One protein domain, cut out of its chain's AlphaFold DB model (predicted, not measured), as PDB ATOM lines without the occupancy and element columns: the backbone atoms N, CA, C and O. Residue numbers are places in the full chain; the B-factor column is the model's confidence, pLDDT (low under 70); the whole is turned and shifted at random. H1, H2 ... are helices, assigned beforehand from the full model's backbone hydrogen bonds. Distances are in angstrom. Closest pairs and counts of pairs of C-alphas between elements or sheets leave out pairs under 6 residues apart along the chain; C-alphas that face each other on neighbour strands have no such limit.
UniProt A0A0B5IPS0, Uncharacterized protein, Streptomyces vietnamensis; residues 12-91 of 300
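What this domain is: This is residues 12 to 91 of the 300 residues of an uncharacterized protein of Streptomyces vietnamensis (UniProt A0A0B5IPS0). What shape does the model show? Two long helices, H2 and H4, spread like the two arms of a wide, open V and stay apart, with short H3 and the long link of residues 24 to 40 between them near its base. Short H1 crosses H4 on that arm, and H2 makes the other arm without a partner helix along it. What is it made of, and how large is it? The 80 printed residues include four named helices, in the order H1, H2, H3, H4, and no named strand; the class is all helix. The whole is loose and flat, with a radius of gyration of the C-alphas of 15.4 A and spans of 50 by 31 by 16 A.

How they stand to each other: What does the first helix meet? H1, residues 18 to 23, touches H4, residues 72 to 88; their closest C-alphas, those of Val 22 and Gly 78, are 3.8 A apart. The two run opposite ways at a steep tilt of 59 degrees. Where does the second helix stand? H2, residues 41 to 56, is apart from H1 and H4. It only just touches H3, residues 66 to 69, with 3 pairs of C-alphas within 8 A and with residues 43 to 44 alone; the closest C-alphas, those of Lys 43 and Leu 69, are 6.3 A apart. How near is H3 to the other two? H3 is close to H1 but not clearly touching, with the closest C-alphas, those of His 19 and Leu 67, at 5.9 A. It is also close to H4 but not clearly touching, with the closest C-alphas, those of Leu 67 and Gln 75, at 7.2 A. What do the backbone N and O atoms show? In H1, H2 and H4 every O i to N i+4 pair is within hydrogen-bond range; H3 is too short for such a pair, and its one O i to N i+3 pair is within range.

Where its parts are: Where does the first helix begin? H1 runs from Leu 18, with its C-alpha at (11.103, -41.215, 38.111), to Leu 23. Where are the long helices? H2 runs 22.4 A from C-alpha 41 at (-0.620, -30.260, 53.010) to C-alpha 56. After H3, from Pro 66 to Leu 69, H4 runs 24.2 A from C-alpha 72 to C-alpha 88 at (9.732, -53.154, 27.087).

The domain as a whole: How far does it reach? The two C-alphas farthest apart, those of Leu 56 and Pro 90, are 49.9 A apart. Is it continuous, and which links are long? The printed part, residues 12 to 91, has no cut. The link from H1 to H2 is long, with 17 residues, that from H2 to H3 is short, and that from H3 to H4 is tight. How confident is the model? The mean pLDDT of the printed part is 91.7, and no printed residue is under 70.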
ATOM      1  N   ASN A  12      22.915 -43.610  24.449       72.25
ATOM      2  CA  ASN A  12      21.545 -44.007  24.737       72.25
ATOM      3  C   ASN A  12      20.834 -42.879  25.493       72.25
ATOM      4  O   ASN A  12      21.338 -42.420  26.520       72.25
ATOM      5  N   ILE A  13      19.671 -42.443  24.994       75.44
ATOM      6  CA  ILE A  13      18.867 -41.443  25.695       75.44
ATOM      7  C   ILE A  13      18.473 -42.056  27.044       75.44
ATOM      8  O   ILE A  13      17.813 -43.102  27.061       75.44
ATOM      9  N   PRO A  14      18.885 -41.462  28.178       84.62
ATOM     10  CA  PRO A  14      18.514 -41.992  29.476       84.62
ATOM     11  C   PRO A  14      16.994 -41.924  29.632       84.62
ATOM     12  O   PRO A  14      16.350 -40.973  29.188       84.62
ATOM     13  N   PHE A  15      16.408 -42.927  30.290       86.12
ATOM     14  CA  PHE A  15      15.010 -42.836  30.699       86.12
ATOM     15  C   PHE A  15      14.800 -41.577  31.532       86.12
ATOM     16  O   PHE A  15      15.642 -41.237  32.370       86.12
ATOM     17  N   ALA A  16      13.647 -40.933  31.343       90.50
ATOM     18  CA  ALA A  16      13.275 -39.795  32.162       90.50
ATOM     19  C   ALA A  16      13.343 -40.161  33.663       90.50
ATOM     20  O   ALA A  16      13.037 -41.305  34.047       90.50
ATOM     21  N   PRO A  17      13.758 -39.217  34.524       93.31
ATOM     22  CA  PRO A  17      13.693 -39.367  35.968       93.31
ATOM     23  C   PRO A  17      12.335 -39.892  36.454       93.31
ATOM     24  O   PRO A  17      11.283 -39.598  35.889       93.31
ATOM     25  N   LEU A  18      12.336 -40.641  37.562       92.94
ATOM     26  CA  LEU A  18      11.103 -41.215  38.111       92.94
ATOM     27  C   LEU A  18      10.034 -40.145  38.399       92.94
ATOM     28  O   LEU A  18       8.854 -40.403  38.192       92.94
ATOM     29  N   HIS A  19      10.417 -38.941  38.830       95.38
ATOM     30  CA  HIS A  19       9.446 -37.883  39.119       95.38
ATOM     31  C   HIS A  19       8.625 -37.461  37.887       95.38
ATOM     32  O   HIS A  19       7.430 -37.209  38.040       95.38
ATOM     33  N   ASP A  20       9.203 -37.491  36.681       94.69
ATOM     34  CA  ASP A  20       8.486 -37.200  35.432       94.69
ATOM     35  C   ASP A  20       7.427 -38.265  35.150       94.69
ATOM     36  O   ASP A  20       6.267 -37.958  34.860       94.69
ATOM     37  N   TYR A  21       7.793 -39.533  35.354       94.75
ATOM     38  CA  TYR A  21       6.857 -40.651  35.283       94.75
ATOM     39  C   TYR A  21       5.711 -40.527  36.282       94.75
ATOM     40  O   TYR A  21       4.572 -40.849  35.949       94.75
ATOM     41  N   VAL A  22       5.981 -40.053  37.498       95.19
ATOM     42  CA  VAL A  22       4.952 -39.850  38.525       95.19
ATOM     43  C   VAL A  22       4.032 -38.679  38.178       95.19
ATOM     44  O   VAL A  22       2.812 -38.782  38.357       95.19
ATOM     45  N   LEU A  23       4.581 -37.571  37.676       96.00
ATOM     46  CA  LEU A  23       3.794 -36.400  37.298       96.00
ATOM     47  C   LEU A  23       2.928 -36.661  36.065       96.00
ATOM     48  O   LEU A  23       1.810 -36.153  36.024       96.00
ATOM     49  N   ALA A  24       3.356 -37.510  35.129       94.56
ATOM     50  CA  ALA A  24       2.587 -37.850  33.928       94.56
ATOM     51  C   ALA A  24       1.228 -38.532  34.192       94.56
ATOM     52  O   ALA A  24       0.407 -38.631  33.283       94.56
ATOM     53  N   HIS A  25       0.952 -38.968  35.425       92.44
ATOM     54  CA  HIS A  25      -0.334 -39.552  35.816       92.44
ATOM     55  C   HIS A  25      -1.133 -38.615  36.720       92.44
ATOM     56  O   HIS A  25      -0.528 -37.926  37.539       92.44
ATOM     57  N   PRO A  26      -2.476 -38.611  36.663       94.69
ATOM     58  CA  PRO A  26      -3.289 -37.920  37.658       94.69
ATOM     59  C   PRO A  26      -3.119 -38.552  39.049       94.69
ATOM     60  O   PRO A  26      -2.908 -39.758  39.197       94.69
ATOM     61  N   CYS A  27      -3.234 -37.747  40.104       95.88
ATOM     62  CA  CYS A  27      -3.139 -38.242  41.472       95.88
ATOM     63  C   CYS A  27      -4.440 -38.951  41.889       95.88
ATOM     64  O   CYS A  27      -5.478 -38.297  41.998       95.88
ATOM     65  N   PRO A  28      -4.417 -40.247  42.244       91.56
ATOM     66  CA  PRO A  28      -5.633 -40.944  42.668       91.56
ATOM     67  C   PRO A  28      -6.179 -40.423  44.007       91.56
ATOM     68  O   PRO A  28      -7.376 -40.561  44.265       91.56
ATOM     69  N   THR A  29      -5.315 -39.820  44.835       92.88
ATOM     70  CA  THR A  29      -5.640 -39.320  46.177       92.88
ATOM     71  C   THR A  29      -6.243 -37.916  46.135       92.88
ATOM     72  O   THR A  29      -7.397 -37.763  46.511       92.88
ATOM     73  N   CYS A  30      -5.503 -36.903  45.670       95.62
ATOM     74  CA  CYS A  30      -5.976 -35.508  45.669       95.62
ATOM     75  C   CYS A  30      -6.526 -35.027  44.323       95.62
ATOM     76  O   CYS A  30      -6.847 -33.856  44.189       95.62
ATOM     77  N   LYS A  31      -6.618 -35.906  43.317       95.75
ATOM     78  CA  LYS A  31      -7.145 -35.593  41.976       95.75
ATOM     79  C   LYS A  31      -6.374 -34.518  41.201       95.75
ATOM     80  O   LYS A  31      -6.842 -34.096  40.151       95.75
ATOM     81  N   ALA A  32      -5.176 -34.141  41.657       95.06
ATOM     82  CA  ALA A  32      -4.255 -33.317  40.879       95.06
ATOM     83  C   ALA A  32      -4.069 -33.916  39.475       95.06
ATOM     84  O   ALA A  32      -3.825 -35.120  39.340       95.06
ATOM     85  N   VAL A  33      -4.209 -33.087  38.444       94.94
ATOM     86  CA  VAL A  33      -4.107 -33.513  37.046       94.94
ATOM     87  C   VAL A  33      -2.666 -33.898  36.691       94.94
ATOM     88  O   VAL A  33      -1.710 -33.533  37.388       94.94
ATOM     89  N   ALA A  34      -2.493 -34.660  35.609       93.62
ATOM     90  CA  ALA A  34      -1.165 -34.974  35.085       93.62
ATOM     91  C   ALA A  34      -0.355 -33.683  34.827       93.62
ATOM     92  O   ALA A  34      -0.917 -32.650  34.473       93.62
ATOM     93  N   GLY A  35       0.950 -33.722  35.080       93.31
ATOM     94  CA  GLY A  35       1.871 -32.586  34.999       93.31
ATOM     95  C   GLY A  35       1.872 -31.656  36.219       93.31
ATOM     96  O   GLY A  35       2.846 -30.945  36.430       93.31
ATOM     97  N   THR A  36       0.837 -31.678  37.067       94.19
ATOM     98  CA  THR A  36       0.758 -30.786  38.244       94.19
ATOM     99  C   THR A  36       1.228 -31.470  39.530       94.19
ATOM    100  O   THR A  36       0.968 -32.668  39.706       94.19
ATOM    101  N   PRO A  37       1.898 -30.756  40.457       93.31
ATOM    102  CA  PRO A  37       2.261 -31.304  41.761       93.31
ATOM    103  C   PRO A  37       1.015 -31.683  42.575       93.31
ATOM    104  O   PRO A  37      -0.089 -31.192  42.346       93.31
ATOM    105  N   CYS A  38       1.174 -32.596  43.532       94.12
ATOM    106  CA  CYS A  38       0.079 -32.947  44.432       94.12
ATOM    107  C   CYS A  38      -0.172 -31.834  45.455       94.12
ATOM    108  O   CYS A  38       0.763 -31.368  46.101       94.12
ATOM    109  N   ASP A  39      -1.445 -31.525  45.706       94.50
ATOM    110  CA  ASP A  39      -1.842 -30.873  46.952       94.50
ATOM    111  C   ASP A  39      -1.777 -31.895  48.099       94.50
ATOM    112  O   ASP A  39      -2.569 -32.839  48.148       94.50
ATOM    113  N   ALA A  40      -0.762 -31.780  48.957       91.81
ATOM    114  CA  ALA A  40      -0.468 -32.722  50.038       91.81
ATOM    115  C   ALA A  40      -0.037 -31.963  51.310       91.81
ATOM    116  O   ALA A  40       1.129 -32.048  51.723       91.81
ATOM    117  N   PRO A  41      -0.959 -31.244  51.979       91.81
ATOM    118  CA  PRO A  41      -0.620 -30.260  53.010       91.81
ATOM    119  C   PRO A  41       0.127 -30.879  54.197       91.81
ATOM    120  O   PRO A  41       1.068 -30.296  54.728       91.81
ATOM    121  N   ARG A  42      -0.206 -32.123  54.575       90.62
ATOM    122  CA  ARG A  42       0.503 -32.848  55.646       90.62
ATOM    123  C   ARG A  42       1.969 -33.130  55.306       90.62
ATOM    124  O   ARG A  42       2.819 -33.040  56.191       90.62
ATOM    125  N   LYS A  43       2.275 -33.474  54.048       91.25
ATOM    126  CA  LYS A  43       3.657 -33.715  53.599       91.25
ATOM    127  C   LYS A  43       4.427 -32.400  53.511       91.25
ATOM    128  O   LYS A  43       5.536 -32.326  54.028       91.25
ATOM    129  N   GLN A  44       3.809 -31.354  52.964       93.38
ATOM    130  CA  GLN A  44       4.399 -30.012  52.916       93.38
ATOM    131  C   GLN A  44       4.738 -29.495  54.320       93.38
ATOM    132  O   GLN A  44       5.879 -29.117  54.571       93.38
ATOM    133  N   ALA A  45       3.808 -29.594  55.274       93.62
ATOM    134  CA  ALA A  45       4.053 -29.217  56.666       93.62
ATOM    135  C   ALA A  45       5.163 -30.059  57.328       93.62
ATOM    136  O   ALA A  45       5.887 -29.582  58.201       93.62
ATOM    137  N   ALA A  46       5.324 -31.329  56.944       93.62
ATOM    138  CA  ALA A  46       6.430 -32.156  57.424       93.62
ATOM    139  C   ALA A  46       7.790 -31.690  56.873       93.62
ATOM    140  O   ALA A  46       8.752 -31.633  57.635       93.62
ATOM    141  N   LEU A  47       7.869 -31.322  55.590       94.00
ATOM    142  CA  LEU A  47       9.093 -30.789  54.980       94.00
ATOM    143  C   LEU A  47       9.451 -29.411  55.543       94.00
ATOM    144  O   LEU A  47      10.581 -29.211  55.970       94.00
ATOM    145  N   GLN A  48       8.471 -28.518  55.697       95.69
ATOM    146  CA  GLN A  48       8.672 -27.209  56.328       95.69
ATOM    147  C   GLN A  48       9.204 -27.326  57.762       95.69
ATOM    148  O   GLN A  48      10.052 -26.539  58.181       95.69
ATOM    149  N   ARG A  49       8.742 -28.327  58.527       97.12
ATOM    150  CA  ARG A  49       9.296 -28.614  59.860       97.12
ATOM    151  C   ARG A  49      10.760 -29.044  59.789       97.12
ATOM    152  O   ARG A  49      11.546 -28.570  60.603       97.12
ATOM    153  N   LYS A  50      11.137 -29.886  58.822       95.25
ATOM    154  CA  LYS A  50      12.544 -30.265  58.605       95.25
ATOM    155  C   LYS A  50      13.394 -29.049  58.240       95.25
ATOM    156  O   LYS A  50      14.436 -28.852  58.855       95.25
ATOM    157  N   ASP A  51      12.918 -28.205  57.331       97.19
ATOM    158  CA  ASP A  51      13.632 -26.994  56.903       97.19
ATOM    159  C   ASP A  51      13.835 -26.022  58.060       97.19
ATOM    160  O   ASP A  51      14.920 -25.468  58.230       97.19
ATOM    161  N   LYS A  52      12.813 -25.861  58.908       97.62
ATOM    162  CA  LYS A  52      12.920 -25.069  60.133       97.62
ATOM    163  C   LYS A  52      14.023 -25.607  61.046       97.62
ATOM    164  O   LYS A  52      14.827 -24.820  61.535       97.62
ATOM    165  N   THR A  53      14.086 -26.921  61.259       97.12
ATOM    166  CA  THR A  53      15.135 -27.540  62.080       97.12
ATOM    167  C   THR A  53      16.526 -27.338  61.478       97.12
ATOM    168  O   THR A  53      17.443 -26.978  62.206       97.12
ATOM    169  N   VAL A  54      16.688 -27.509  60.163       97.06
ATOM    170  CA  VAL A  54      17.979 -27.305  59.475       97.06
ATOM    171  C   VAL A  54      18.462 -25.857  59.627       97.06
ATOM    172  O   VAL A  54      19.622 -25.634  59.966       97.06
ATOM    173  N   ARG A  55      17.553 -24.881  59.497       97.50
ATOM    174  CA  ARG A  55      17.865 -23.458  59.721       97.50
ATOM    175  C   ARG A  55      18.262 -23.151  61.159       97.50
ATOM    176  O   ARG A  55      19.192 -22.384  61.375       97.50
ATOM    177  N   LEU A  56      17.592 -23.755  62.144       97.44
ATOM    178  CA  LEU A  56      17.949 -23.585  63.559       97.44
ATOM    179  C   LEU A  56      19.363 -24.092  63.876       97.44
ATOM    180  O   LEU A  56      19.981 -23.608  64.817       97.44
ATOM    181  N   LEU A  57      19.883 -25.028  63.081       97.62
ATOM    182  CA  LEU A  57      21.253 -25.532  63.184       97.62
ATOM    183  C   LEU A  57      22.274 -24.684  62.399       97.62
ATOM    184  O   LEU A  57      23.433 -25.071  62.306       97.62
ATOM    185  N   GLY A  58      21.870 -23.544  61.828       97.81
ATOM    186  CA  GLY A  58      22.762 -22.668  61.060       97.81
ATOM    187  C   GLY A  58      23.084 -23.179  59.654       97.81
ATOM    188  O   GLY A  58      24.074 -22.759  59.060       97.81
ATOM    189  N   HIS A  59      22.271 -24.087  59.110       97.94
ATOM    190  CA  HIS A  59      22.440 -24.622  57.762       97.94
ATOM    191  C   HIS A  59      21.314 -24.160  56.829       97.94
ATOM    192  O   HIS A  59      20.165 -23.997  57.243       97.94
ATOM    193  N   GLU A  60      21.626 -24.010  55.541       96.88
ATOM    194  CA  GLU A  60      20.614 -23.786  54.506       96.88
ATOM    195  C   GLU A  60      19.891 -25.100  54.157       96.88
ATOM    196  O   GLU A  60      20.552 -26.120  53.914       96.88
ATOM    197  N   PRO A  61      18.543 -25.122  54.119       96.38
ATOM    198  CA  PRO A  61      17.800 -26.288  53.666       96.38
ATOM    199  C   PRO A  61      18.173 -26.668  52.233       96.38
ATOM    200  O   PRO A  61      18.116 -25.854  51.314       96.38
ATOM    201  N   LYS A  62      18.524 -27.938  52.027       94.50
ATOM    202  CA  LYS A  62      18.719 -28.489  50.683       94.50
ATOM    203  C   LYS A  62      17.368 -28.644  49.987       94.50
ATOM    204  O   LYS A  62      16.367 -28.934  50.640       94.50
ATOM    205  N   SER A  63      17.355 -28.518  48.658       94.19
ATOM    206  CA  SER A  63      16.171 -28.847  47.857       94.19
ATOM    207  C   SER A  63      15.716 -30.273  48.169       94.19
ATOM    208  O   SER A  63      16.508 -31.213  48.083       94.19
ATOM    209  N   HIS A  64      14.443 -30.438  48.531       92.69
ATOM    210  CA  HIS A  64      13.862 -31.765  48.729       92.69
ATOM    211  C   HIS A  64      13.723 -32.486  47.393       92.69
ATOM    212  O   HIS A  64      13.480 -31.856  46.364       92.69
ATOM    213  N   ASP A  65      13.814 -33.815  47.429       92.75
ATOM    214  CA  ASP A  65      13.411 -34.654  46.302       92.75
ATOM    215  C   ASP A  65      11.946 -34.332  45.931       92.75
ATOM    216  O   ASP A  65      11.070 -34.435  46.803       92.75
ATOM    217  N   PRO A  66      11.648 -33.959  44.670       93.12
ATOM    218  CA  PRO A  66      10.288 -33.698  44.206       93.12
ATOM    219  C   PRO A  66       9.299 -34.825  44.532       93.12
ATOM    220  O   PRO A  66       8.120 -34.558  44.783       93.12
ATOM    221  N   LEU A  67       9.755 -36.081  44.597       93.94
ATOM    222  CA  LEU A  67       8.915 -37.219  44.970       93.94
ATOM    223  C   LEU A  67       8.331 -37.063  46.378       93.94
ATOM    224  O   LEU A  67       7.174 -37.432  46.597       93.94
ATOM    225  N   HIS A  68       9.050 -36.457  47.328       93.38
ATOM    226  CA  HIS A  68       8.559 -36.258  48.697       93.38
ATOM    227  C   HIS A  68       7.320 -35.357  48.783       93.38
ATOM    228  O   HIS A  68       6.571 -35.450  49.760       93.38
ATOM    229  N   LEU A  69       7.059 -34.539  47.761       92.94
ATOM    230  CA  LEU A  69       5.874 -33.683  47.673       92.94
ATOM    231  C   LEU A  69       4.645 -34.406  47.094       92.94
ATOM    232  O   LEU A  69       3.537 -33.878  47.137       92.94
ATOM    233  N   LEU A  70       4.806 -35.626  46.573       94.75
ATOM    234  CA  LEU A  70       3.746 -36.363  45.879       94.75
ATOM    235  C   LEU A  70       3.105 -37.424  46.779       94.75
ATOM    236  O   LEU A  70       3.741 -37.985  47.670       94.75
ATOM    237  N   HIS A  71       1.825 -37.736  46.560       95.88
ATOM    238  CA  HIS A  71       1.162 -38.845  47.256       95.88
ATOM    239  C   HIS A  71       1.764 -40.195  46.849       95.88
ATOM    240  O   HIS A  71       1.951 -40.448  45.662       95.88
ATOM    241  N   THR A  72       1.975 -41.089  47.822       92.44
ATOM    242  CA  THR A  72       2.594 -42.412  47.606       92.44
ATOM    243  C   THR A  72       1.875 -43.207  46.517       92.44
ATOM    244  O   THR A  72       2.506 -43.670  45.583       92.44
ATOM    245  N   ARG A  73       0.534 -43.213  46.516       89.94
ATOM    246  CA  ARG A  73      -0.242 -43.895  45.466       89.94
ATOM    247  C   ARG A  73       0.035 -43.375  44.051       89.94
ATOM    248  O   ARG A  73      -0.070 -44.140  43.102       89.94
ATOM    249  N   ARG A  74       0.345 -42.081  43.882       95.69
ATOM    250  CA  ARG A  74       0.742 -41.526  42.575       95.69
ATOM    251  C   ARG A  74       2.155 -41.985  42.216       95.69
ATOM    252  O   ARG A  74       2.381 -42.359  41.070       95.69
ATOM    253  N   GLN A  75       3.066 -41.995  43.194       95.19
ATOM    254  CA  GLN A  75       4.428 -42.507  43.018       95.19
ATOM    255  C   GLN A  75       4.414 -43.958  42.523       95.19
ATOM    256  O   GLN A  75       5.065 -44.252  41.528       95.19
ATOM    257  N   ASP A  76       3.586 -44.818  43.124       86.06
ATOM    258  CA  ASP A  76       3.452 -46.229  42.735       86.06
ATOM    259  C   ASP A  76       2.990 -46.396  41.278       86.06
ATOM    260  O   ASP A  76       3.449 -47.280  40.556       86.06
ATOM    261  N   VAL A  77       2.063 -45.546  40.820       88.50
ATOM    262  CA  VAL A  77       1.596 -45.558  39.424       88.50
ATOM    263  C   VAL A  77       2.720 -45.140  38.473       88.50
ATOM    264  O   VAL A  77       2.935 -45.815  37.467       88.50
ATOM    265  N   GLY A  78       3.461 -44.078  38.803       92.69
ATOM    266  CA  GLY A  78       4.614 -43.641  38.012       92.69
ATOM    267  C   GLY A  78       5.742 -44.671  37.976       92.69
ATOM    268  O   GLY A  78       6.275 -44.939  36.903       92.69
ATOM    269  N   ALA A  79       6.051 -45.312  39.104       89.94
ATOM    270  CA  ALA A  79       7.062 -46.366  39.187       89.94
ATOM    271  C   ALA A  79       6.706 -47.553  38.283       89.94
ATOM    272  O   ALA A  79       7.485 -47.899  37.401       89.94
ATOM    273  N   ARG A  80       5.476 -48.079  38.383       85.62
ATOM    274  CA  ARG A  80       5.000 -49.155  37.492       85.62
ATOM    275  C   ARG A  80       5.050 -48.772  36.015       85.62
ATOM    276  O   ARG A  80       5.310 -49.623  35.169       85.62
ATOM    277  N   HIS A  81       4.774 -47.506  35.693       90.81
ATOM    278  CA  HIS A  81       4.894 -47.011  34.325       90.81
ATOM    279  C   HIS A  81       6.354 -47.041  33.853       90.81
ATOM    280  O   HIS A  81       6.637 -47.596  32.795       90.81
ATOM    281  N   ARG A  82       7.276 -46.508  34.658       91.50
ATOM    282  CA  ARG A  82       8.709 -46.499  34.351       91.50
ATOM    283  C   ARG A  82       9.266 -47.909  34.190       91.50
ATOM    284  O   ARG A  82       9.951 -48.175  33.210       91.50
ATOM    285  N   ASP A  83       8.931 -48.815  35.101       79.56
ATOM    286  CA  ASP A  83       9.412 -50.198  35.070       79.56
ATOM    287  C   ASP A  83       8.901 -50.947  33.835       79.56
ATOM    288  O   ASP A  83       9.637 -51.718  33.221       79.56
ATOM    289  N   ARG A  84       7.656 -50.678  33.419       85.75
ATOM    290  CA  ARG A  84       7.101 -51.205  32.168       85.75
ATOM    291  C   ARG A  84       7.876 -50.705  30.950       85.75
ATOM    292  O   ARG A  84       8.166 -51.504  30.067       85.75
ATOM    293  N   ASP A  85       8.185 -49.413  30.884       88.25
ATOM    294  CA  ASP A  85       8.944 -48.843  29.765       88.25
ATOM    295  C   ASP A  85      10.371 -49.395  29.717       88.25
ATOM    296  O   ASP A  85      10.845 -49.770  28.648       88.25
ATOM    297  N   ILE A  86      11.025 -49.523  30.876       83.38
ATOM    298  CA  ILE A  86      12.340 -50.164  30.995       83.38
ATOM    299  C   ILE A  86      12.272 -51.618  30.523       83.38
ATOM    300  O   ILE A  86      13.104 -52.032  29.723       83.38
ATOM    301  N   GLY A  87      11.274 -52.382  30.975       78.50
ATOM    302  CA  GLY A  87      11.126 -53.797  30.626       78.50
ATOM    303  C   GLY A  87      10.724 -54.060  29.170       78.50
ATOM    304  O   GLY A  87      10.991 -55.150  28.665       78.50
ATOM    305  N   ASN A  88      10.089 -53.088  28.507       79.31
ATOM    306  CA  ASN A  88       9.732 -53.154  27.087       79.31
ATOM    307  C   ASN A  88      10.848 -52.647  26.163       79.31
ATOM    308  O   ASN A  88      10.772 -52.865  24.954       79.31
ATOM    309  N   ALA A  89      11.842 -51.933  26.693       81.19
ATOM    310  CA  ALA A  89      12.962 -51.472  25.894       81.19
ATOM    311  C   ALA A  89      13.906 -52.653  25.609       81.19
ATOM    312  O   ALA A  89      14.355 -53.292  26.562       81.19
ATOM    313  N   PRO A  90      14.236 -52.941  24.337       76.12
ATOM    314  CA  PRO A  90      15.263 -53.923  24.026       76.12
ATOM    315  C   PRO A  90      16.589 -53.473  24.651       76.12
ATOM    316  O   PRO A  90      16.898 -52.277  24.676       76.12
ATOM    317  N   GLU A  91      17.334 -54.411  25.231       70.62
ATOM    318  CA  GLU A  91      18.627 -54.123  25.860       70.62
ATOM    319  C   GLU A  91      19.732 -54.007  24.802       70.62
ATOM    320  O   GLU A  91      20.475 -53.028  24.809       70.62
TER     321      GLU A  91